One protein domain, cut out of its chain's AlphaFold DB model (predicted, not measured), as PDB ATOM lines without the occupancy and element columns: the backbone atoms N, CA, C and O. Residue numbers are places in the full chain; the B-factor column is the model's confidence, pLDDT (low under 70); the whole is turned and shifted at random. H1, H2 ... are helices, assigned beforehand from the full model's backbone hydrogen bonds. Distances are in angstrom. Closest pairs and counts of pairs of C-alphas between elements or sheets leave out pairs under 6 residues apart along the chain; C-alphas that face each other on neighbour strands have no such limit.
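This is residues 2 to 63 of the 320 residues of the protein "Protein kinase domain-containing protein" of Actinomadura rubteroloni (UniProt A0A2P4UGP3). Two long helices, H3 and H4, lie side by side as a helical hairpin, and H1 packs across one side of it near the end where H3 and H4 are linked. The short H2 packs on H3 towards the hairpin's other end. The printed part has 62 residues with four named helices, in the order H1, H2, H3, H4, and no named strand, so its class is all helix. It is compact, with a radius of gyration of the C-alphas of 10.8 A and spans of 30 by 21 by 17 A.

Find C-alpha 3 at (15.884, 11.018, 8.920); from there H1 runs through residues 3 to 12, 14.4 A. Next comes H2, residues 17 to 20. H3, residues 24 to 38, begins at C-alpha 24 at (-2.624, -2.853, 11.661) and is 20.5 A long. H4, residues 48 to 62, covers 21.6 A and ends at C-alpha 62 at (-4.668, 0.112, 3.552).

Start at the hub, H3, which touches the three other helices. H3 and H4 form the hairpin, at a shallow tilt of 11 degrees, opposite ways; look at the C-alphas of Leu 38 and Phe 51, their closest, 5.0 A apart. With residues 34 to 38 alone, H3 touches H1 at a steep tilt of 52 degrees, opposite ways; the closest C-alphas, of Val 3 and Val 37, are 6.1 A apart. With residues 50 to 54 alone, H4 touches H1 at a steep tilt of 46 degrees, the same way; the closest C-alphas, of Leu 7 and Gly 50, are 6.0 A apart. The helix packing is only just mostly crossed, with 1 of 3 pairs at a shallow tilt. H2 touches residues 26 to 31 of H3 alone, closest at the C-alphas of Phe 20 and Ala 27, 4.3 A apart. In H1, H3 and H4 every O i to N i+4 pair is within hydrogen-bond range; H2 is too short for such a pair.

The C-alphas of Gly 44 and Gly 63, the two farthest apart, are 31.6 A from each other. The printed part has no cut, and no link is long. The mean pLDDT of the printed part is 85.9, and no printed residue is under 70.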
ATOM      1  N   THR A   2      16.488   8.303  13.008       90.56
ATOM      2  CA  THR A   2      16.874   9.559  12.354       90.56
ATOM      3  C   THR A   2      16.267   9.655  10.949       90.56
ATOM      4  O   THR A   2      15.765   8.659  10.422       90.56
ATOM      5  N   VAL A   3      16.327  10.834  10.316       90.62
ATOM      6  CA  VAL A   3      15.884  11.018   8.920       90.62
ATOM      7  C   VAL A   3      16.615  10.057   7.960       90.62
ATOM      8  O   VAL A   3      15.925   9.328   7.248       90.62
ATOM      9  N   PRO A   4      17.959   9.915   7.981       92.00
ATOM     10  CA  PRO A   4      18.651   8.971   7.092       92.00
ATOM     11  C   PRO A   4      18.307   7.495   7.337       92.00
ATOM     12  O   PRO A   4      18.399   6.669   6.432       92.00
ATOM     13  N   GLU A   5      17.946   7.117   8.566       91.69
ATOM     14  CA  GLU A   5      17.466   5.763   8.867       91.69
ATOM     15  C   GLU A   5      16.068   5.525   8.302       91.69
ATOM     16  O   GLU A   5      15.832   4.489   7.683       91.69
ATOM     17  N   ALA A   6      15.170   6.496   8.472       92.12
ATOM     18  CA  ALA A   6      13.825   6.441   7.918       92.12
ATOM     19  C   ALA A   6      13.866   6.366   6.385       92.12
ATOM     20  O   ALA A   6      13.237   5.485   5.810       92.12
ATOM     21  N   LEU A   7      14.664   7.212   5.726       91.69
ATOM     22  CA  LEU A   7      14.825   7.183   4.270       91.69
ATOM     23  C   LEU A   7      15.355   5.830   3.786       91.69
ATOM     24  O   LEU A   7      14.729   5.215   2.931       91.69
ATOM     25  N   ARG A   8      16.410   5.286   4.411       91.81
ATOM     26  CA  ARG A   8      16.938   3.954   4.056       91.81
ATOM     27  C   ARG A   8      15.917   2.828   4.234       91.81
ATOM     28  O   ARG A   8      15.931   1.880   3.449       91.81
ATOM     29  N   LEU A   9      15.066   2.901   5.261       92.88
ATOM     30  CA  LEU A   9      13.975   1.943   5.453       92.88
ATOM     31  C   LEU A   9      12.974   2.029   4.298       92.88
ATOM     32  O   LEU A   9      12.656   1.008   3.692       92.88
ATOM     33  N   LEU A  10      12.521   3.244   3.970       90.50
ATOM     34  CA  LEU A  10      11.583   3.457   2.870       90.50
ATOM     35  C   LEU A  10      12.195   3.041   1.527       90.50
ATOM     36  O   LEU A  10      11.503   2.421   0.725       90.50
ATOM     37  N   ASP A  11      13.478   3.333   1.301       85.81
ATOM     38  CA  ASP A  11      14.227   3.034   0.077       85.81
ATOM     39  C   ASP A  11      14.342   1.539  -0.209       85.81
ATOM     40  O   ASP A  11      14.239   1.132  -1.365       85.81
ATOM     41  N   ARG A  12      14.500   0.723   0.836       86.44
ATOM     42  CA  ARG A  12      14.623  -0.738   0.722       86.44
ATOM     43  C   ARG A  12      13.288  -1.470   0.638       86.44
ATOM     44  O   ARG A  12      13.271  -2.644   0.267       86.44
ATOM     45  N   ALA A  13      12.192  -0.813   1.003       84.31
ATOM     46  CA  ALA A  13      10.878  -1.429   1.007       84.31
ATOM     47  C   ALA A  13      10.414  -1.748  -0.417       84.31
ATOM     48  O   ALA A  13      10.266  -0.851  -1.248       84.31
ATOM     49  N   ARG A  14      10.171  -3.037  -0.681       76.88
ATOM     50  CA  ARG A  14       9.587  -3.518  -1.944       76.88
ATOM     51  C   ARG A  14       8.060  -3.491  -1.932       76.88
ATOM     52  O   ARG A  14       7.447  -3.407  -2.986       76.88
ATOM     53  N   ASP A  15       7.469  -3.531  -0.744       81.06
ATOM     54  CA  ASP A  15       6.035  -3.432  -0.516       81.06
ATOM     55  C   ASP A  15       5.761  -2.715   0.824       81.06
ATOM     56  O   ASP A  15       6.663  -2.602   1.665       81.06
ATOM     57  N   PRO A  16       4.533  -2.219   1.056       86.00
ATOM     58  CA  PRO A  16       4.203  -1.520   2.293       86.00
ATOM     59  C   PRO A  16       4.330  -2.376   3.561       86.00
ATOM     60  O   PRO A  16       4.672  -1.850   4.620       86.00
ATOM     61  N   ARG A  17       4.093  -3.693   3.487       88.25
ATOM     62  CA  ARG A  17       4.192  -4.587   4.654       88.25
ATOM     63  C   ARG A  17       5.635  -4.761   5.112       88.25
ATOM     64  O   ARG A  17       5.853  -4.957   6.303       88.25
ATOM     65  N   ALA A  18       6.613  -4.604   4.222       89.12
ATOM     66  CA  ALA A  18       8.027  -4.553   4.593       89.12
ATOM     67  C   ALA A  18       8.371  -3.357   5.507       89.12
ATOM     68  O   ALA A  18       9.355  -3.416   6.242       89.12
ATOM     69  N   VAL A  19       7.569  -2.284   5.481       92.06
ATOM     70  CA  VAL A  19       7.718  -1.130   6.387       92.06
ATOM     71  C   VAL A  19       6.823  -1.271   7.610       92.06
ATOM     72  O   VAL A  19       7.277  -1.052   8.730       92.06
ATOM     73  N   PHE A  20       5.549  -1.599   7.400       92.19
ATOM     74  CA  PHE A  20       4.522  -1.474   8.433       92.19
ATOM     75  C   PHE A  20       4.210  -2.780   9.177       92.19
ATOM     76  O   PHE A  20       3.595  -2.737  10.236       92.19
ATOM     77  N   GLY A  21       4.646  -3.932   8.663       89.31
ATOM     78  CA  GLY A  21       4.283  -5.245   9.199       89.31
ATOM     79  C   GLY A  21       2.846  -5.659   8.860       89.31
ATOM     80  O   GLY A  21       2.130  -4.968   8.142       89.31
ATOM     81  N   ALA A  22       2.414  -6.827   9.340       87.62
ATOM     82  CA  ALA A  22       1.070  -7.355   9.068       87.62
ATOM     83  C   ALA A  22       0.003  -6.903  10.084       87.62
ATOM     84  O   ALA A  22      -1.183  -7.006   9.788       87.62
ATOM     85  N   ASP A  23       0.418  -6.433  11.262       91.38
ATOM     86  CA  ASP A  23      -0.479  -5.975  12.325       91.38
ATOM     87  C   ASP A  23      -0.853  -4.501  12.124       91.38
ATOM     88  O   ASP A  23       0.021  -3.635  12.104       91.38
ATOM     89  N   GLU A  24      -2.147  -4.204  11.990       84.25
ATOM     90  CA  GLU A  24      -2.624  -2.853  11.661       84.25
ATOM     91  C   GLU A  24      -2.359  -1.824  12.771       84.25
ATOM     92  O   GLU A  24      -2.074  -0.652  12.496       84.25
ATOM     93  N   ALA A  25      -2.434  -2.237  14.038       85.69
ATOM     94  CA  ALA A  25      -2.200  -1.334  15.159       85.69
ATOM     95  C   ALA A  25      -0.720  -0.937  15.235       85.69
ATOM     96  O   ALA A  25      -0.392   0.237  15.456       85.69
ATOM     97  N   GLU A  26       0.177  -1.895  15.009       90.31
ATOM     98  CA  GLU A  26       1.611  -1.654  14.923       90.31
ATOM     99  C   GLU A  26       1.979  -0.849  13.680       90.31
ATOM    100  O   GLU A  26       2.702   0.143  13.793       90.31
ATOM    101  N   ALA A  27       1.383  -1.169  12.533       89.12
ATOM    102  CA  ALA A  27       1.507  -0.404  11.300       89.12
ATOM    103  C   ALA A  27       1.195   1.086  11.525       89.12
ATOM    104  O   ALA A  27       2.001   1.958  11.182       89.12
ATOM    105  N   ALA A  28       0.088   1.400  12.208       87.38
ATOM    106  CA  ALA A  28      -0.295   2.776  12.529       87.38
ATOM    107  C   ALA A  28       0.676   3.463  13.507       87.38
ATOM    108  O   ALA A  28       0.848   4.689  13.480       87.38
ATOM    109  N   ARG A  29       1.320   2.710  14.409       90.56
ATOM    110  CA  ARG A  29       2.383   3.237  15.285       90.56
ATOM    111  C   ARG A  29       3.660   3.531  14.500       90.56
ATOM    112  O   ARG A  29       4.243   4.601  14.694       90.56
ATOM    113  N   VAL A  30       4.061   2.635  13.600       92.38
ATOM    114  CA  VAL A  30       5.222   2.810  12.716       92.38
ATOM    115  C   VAL A  30       5.025   4.017  11.803       92.38
ATOM    116  O   VAL A  30       5.897   4.887  11.759       92.38
ATOM    117  N   TYR A  31       3.858   4.135  11.163       90.75
ATOM    118  CA  TYR A  31       3.517   5.281  10.322       90.75
ATOM    119  C   TYR A  31       3.637   6.601  11.083       90.75
ATOM    120  O   TYR A  31       4.389   7.474  10.666       90.75
ATOM    121  N   ARG A  32       2.981   6.738  12.245       90.44
ATOM    122  CA  ARG A  32       3.045   7.975  13.048       90.44
ATOM    123  C   ARG A  32       4.470   8.329  13.474       90.44
ATOM    124  O   ARG A  32       4.828   9.507  13.506       90.44
ATOM    125  N   ARG A  33       5.295   7.323  13.781       92.38
ATOM    126  CA  ARG A  33       6.706   7.518  14.138       92.38
ATOM    127  C   ARG A  33       7.519   8.037  12.952       92.38
ATOM    128  O   ARG A  33       8.241   9.016  13.111       92.38
ATOM    129  N   LEU A  34       7.391   7.407  11.785       93.00
ATOM    130  CA  LEU A  34       8.054   7.840  10.550       93.00
ATOM    131  C   LEU A  34       7.564   9.225  10.115       93.00
ATOM    132  O   LEU A  34       8.378  10.075   9.772       93.00
ATOM    133  N   ALA A  35       6.257   9.478  10.211       90.06
ATOM    134  CA  ALA A  35       5.632  10.747   9.867       90.06
ATOM    135  C   ALA A  35       6.203  11.889  10.711       90.06
ATOM    136  O   ALA A  35       6.613  12.900  10.156       90.06
ATOM    137  N   ARG A  36       6.326  11.711  12.034       90.00
ATOM    138  CA  ARG A  36       6.922  12.719  12.926       90.00
ATOM    139  C   ARG A  36       8.386  13.031  12.585       90.00
ATOM    140  O   ARG A  36       8.807  14.166  12.764       90.00
ATOM    141  N   VAL A  37       9.155  12.038  12.132       92.06
ATOM    142  CA  VAL A  37      10.574  12.214  11.768       92.06
ATOM    143  C   VAL A  37      10.724  12.881  10.402       92.06
ATOM    144  O   VAL A  37      11.594  13.726  10.225       92.06
ATOM    145  N   LEU A  38       9.892  12.494   9.434       90.56
ATOM    146  CA  LEU A  38      10.009  12.934   8.047       90.56
ATOM    147  C   LEU A  38       9.219  14.212   7.748       90.56
ATOM    148  O   LEU A  38       9.432  14.795   6.692       90.56
ATOM    149  N   HIS A  39       8.324  14.653   8.638       85.81
ATOM    150  CA  HIS A  39       7.491  15.833   8.405       85.81
ATOM    151  C   HIS A  39       8.346  17.049   7.997       85.81
ATOM    152  O   HIS A  39       9.348  17.308   8.665       85.81
ATOM    153  N   PRO A  40       7.965  17.822   6.959       78.69
ATOM    154  CA  PRO A  40       8.739  18.983   6.507       78.69
ATOM    155  C   PRO A  40       9.040  19.988   7.628       78.69
ATOM    156  O   PRO A  40      10.151  20.496   7.719       78.69
ATOM    157  N   ASP A  41       8.077  20.184   8.533       80.75
ATOM    158  CA  ASP A  41       8.199  21.087   9.687       80.75
ATOM    159  C   ASP A  41       8.771  20.412  10.949       80.75
ATOM    160  O   ASP A  41       8.610  20.910  12.065       80.75
ATOM    161  N   ALA A  42       9.394  19.236  10.822       85.69
ATOM    162  CA  ALA A  42      10.025  18.588  11.964       85.69
ATOM    163  C   ALA A  42      11.203  19.447  12.485       85.69
ATOM    164  O   ALA A  42      11.988  19.945  11.676       85.69
ATOM    165  N   PRO A  43      11.410  19.560  13.817       75.69
ATOM    166  CA  PRO A  43      12.434  20.431  14.421       75.69
ATOM    167  C   PRO A  43      13.886  20.192  13.966       75.69
ATOM    168  O   PRO A  43      14.750  21.018  14.234       75.69
ATOM    169  N   GLY A  44      14.167  19.062  13.311       73.69
ATOM    170  CA  GLY A  44      15.484  18.698  12.778       73.69
ATOM    171  C   GLY A  44      15.626  18.838  11.261       73.69
ATOM    172  O   GLY A  44      16.556  18.257  10.715       73.69
ATOM    173  N   GLY A  45      14.703  19.537  10.585       76.44
ATOM    174  CA  GLY A  45      14.680  19.641   9.124       76.44
ATOM    175  C   GLY A  45      14.335  18.297   8.490       76.44
ATOM    176  O   GLY A  45      15.203  17.640   7.921       76.44
ATOM    177  N   GLY A  46      13.082  17.855   8.661       85.88
ATOM    178  CA  GLY A  46      12.598  16.591   8.100       85.88
ATOM    179  C   GLY A  46      12.733  16.520   6.576       85.88
ATOM    180  O   GLY A  46      13.186  17.452   5.916       85.88
ATOM    181  N   ASP A  47      12.323  15.401   5.986       87.75
ATOM    182  CA  ASP A  47      12.506  15.167   4.554       87.75
ATOM    183  C   ASP A  47      11.164  15.088   3.824       87.75
ATOM    184  O   ASP A  47      10.442  14.090   3.893       87.75
ATOM    185  N   ARG A  48      10.833  16.149   3.078       80.88
ATOM    186  CA  ARG A  48       9.572  16.251   2.325       80.88
ATOM    187  C   ARG A  48       9.405  15.115   1.312       80.88
ATOM    188  O   ARG A  48       8.296  14.611   1.144       80.88
ATOM    189  N   HIS A  49      10.477  14.687   0.643       77.81
ATOM    190  CA  HIS A  49      10.405  13.616  -0.357       77.81
ATOM    191  C   HIS A  49      10.083  12.255   0.275       77.81
ATOM    192  O   HIS A  49       9.253  11.509  -0.262       77.81
ATOM    193  N   GLY A  50      10.700  11.966   1.416       86.00
ATOM    194  CA  GLY A  50      10.501  10.802   2.259       86.00
ATOM    195  C   GLY A  50       9.133  10.805   2.919       86.00
ATOM    196  O   GLY A  50       8.478   9.768   2.941       86.00
ATOM    197  N   PHE A  51       8.644  11.959   3.375       84.38
ATOM    198  CA  PHE A  51       7.293  12.086   3.923       84.38
ATOM    199  C   PHE A  51       6.218  11.764   2.880       84.38
ATOM    200  O   PHE A  51       5.285  11.012   3.159       84.38
ATOM    201  N   VAL A  52       6.383  12.254   1.646       78.50
ATOM    202  CA  VAL A  52       5.493  11.880   0.536       78.50
ATOM    203  C   VAL A  52       5.571  10.377   0.266       78.50
ATOM    204  O   VAL A  52       4.533   9.727   0.186       78.50
ATOM    205  N   ARG A  53       6.782   9.804   0.193       81.06
ATOM    206  CA  ARG A  53       6.977   8.359  -0.026       81.06
ATOM    207  C   ARG A  53       6.324   7.512   1.072       81.06
ATOM    208  O   ARG A  53       5.719   6.489   0.772       81.06
ATOM    209  N   LEU A  54       6.418   7.941   2.330       88.00
ATOM    210  CA  LEU A  54       5.745   7.299   3.456       88.00
ATOM    211  C   LEU A  54       4.222   7.298   3.267       88.00
ATOM    212  O   LEU A  54       3.587   6.268   3.477       88.00
ATOM    213  N   GLY A  55       3.645   8.434   2.862       82.38
ATOM    214  CA  GLY A  55       2.217   8.539   2.555       82.38
ATOM    215  C   GLY A  55       1.792   7.626   1.403       82.38
ATOM    216  O   GLY A  55       0.760   6.968   1.504       82.38
ATOM    217  N   ASP A  56       2.608   7.532   0.347       78.69
ATOM    218  CA  ASP A  56       2.359   6.644  -0.796       78.69
ATOM    219  C   ASP A  56       2.284   5.171  -0.354       78.69
ATOM    220  O   ASP A  56       1.350   4.454  -0.718       78.69
ATOM    221  N   LEU A  57       3.236   4.732   0.479       82.81
ATOM    222  CA  LEU A  57       3.259   3.376   1.032       82.81
ATOM    223  C   LEU A  57       2.077   3.131   1.973       82.81
ATOM    224  O   LEU A  57       1.468   2.067   1.919       82.81
ATOM    225  N   TRP A  58       1.734   4.102   2.822       84.81
ATOM    226  CA  TRP A  58       0.623   3.980   3.769       84.81
ATOM    227  C   TRP A  58      -0.728   3.808   3.070       84.81
ATOM    228  O   TRP A  58      -1.521   2.948   3.450       84.81
ATOM    229  N   ARG A  59      -0.970   4.561   1.992       78.88
ATOM    230  CA  ARG A  59      -2.172   4.401   1.162       78.88
ATOM    231  C   ARG A  59      -2.247   3.018   0.521       78.88
ATOM    232  O   ARG A  59      -3.291   2.370   0.562       78.88
ATOM    233  N   SER A  60      -1.123   2.545  -0.018       77.38
ATOM    234  CA  SER A  60      -1.038   1.204  -0.600       77.38
ATOM    235  C   SER A  60      -1.230   0.100   0.449       77.38
ATOM    236  O   SER A  60      -1.833  -0.923   0.136       77.38
ATOM    237  N   TYR A  61      -0.788   0.311   1.695       80.62
ATOM    238  CA  TYR A  61      -0.978  -0.634   2.799       80.62
ATOM    239  C   TYR A  61      -2.458  -0.875   3.123       80.62
ATOM    240  O   TYR A  61      -2.868  -2.020   3.302       80.62
ATOM    241  N   HIS A  62      -3.257   0.192   3.173       76.69
ATOM    242  CA  HIS A  62      -4.668   0.112   3.552       76.69
ATOM    243  C   HIS A  62      -5.616  -0.273   2.414       76.69
ATOM    244  O   HIS A  62      -6.781  -0.565   2.682       76.69
ATOM    245  N   GLY A  63      -5.154  -0.271   1.160       73.50
ATOM    246  CA  GLY A  63      -6.017  -0.545   0.009       73.50
ATOM    247  C   GLY A  63      -7.183   0.442  -0.077       73.50
ATOM    248  O   GLY A  63      -8.341   0.032  -0.177       73.50
TER     249      GLY A  63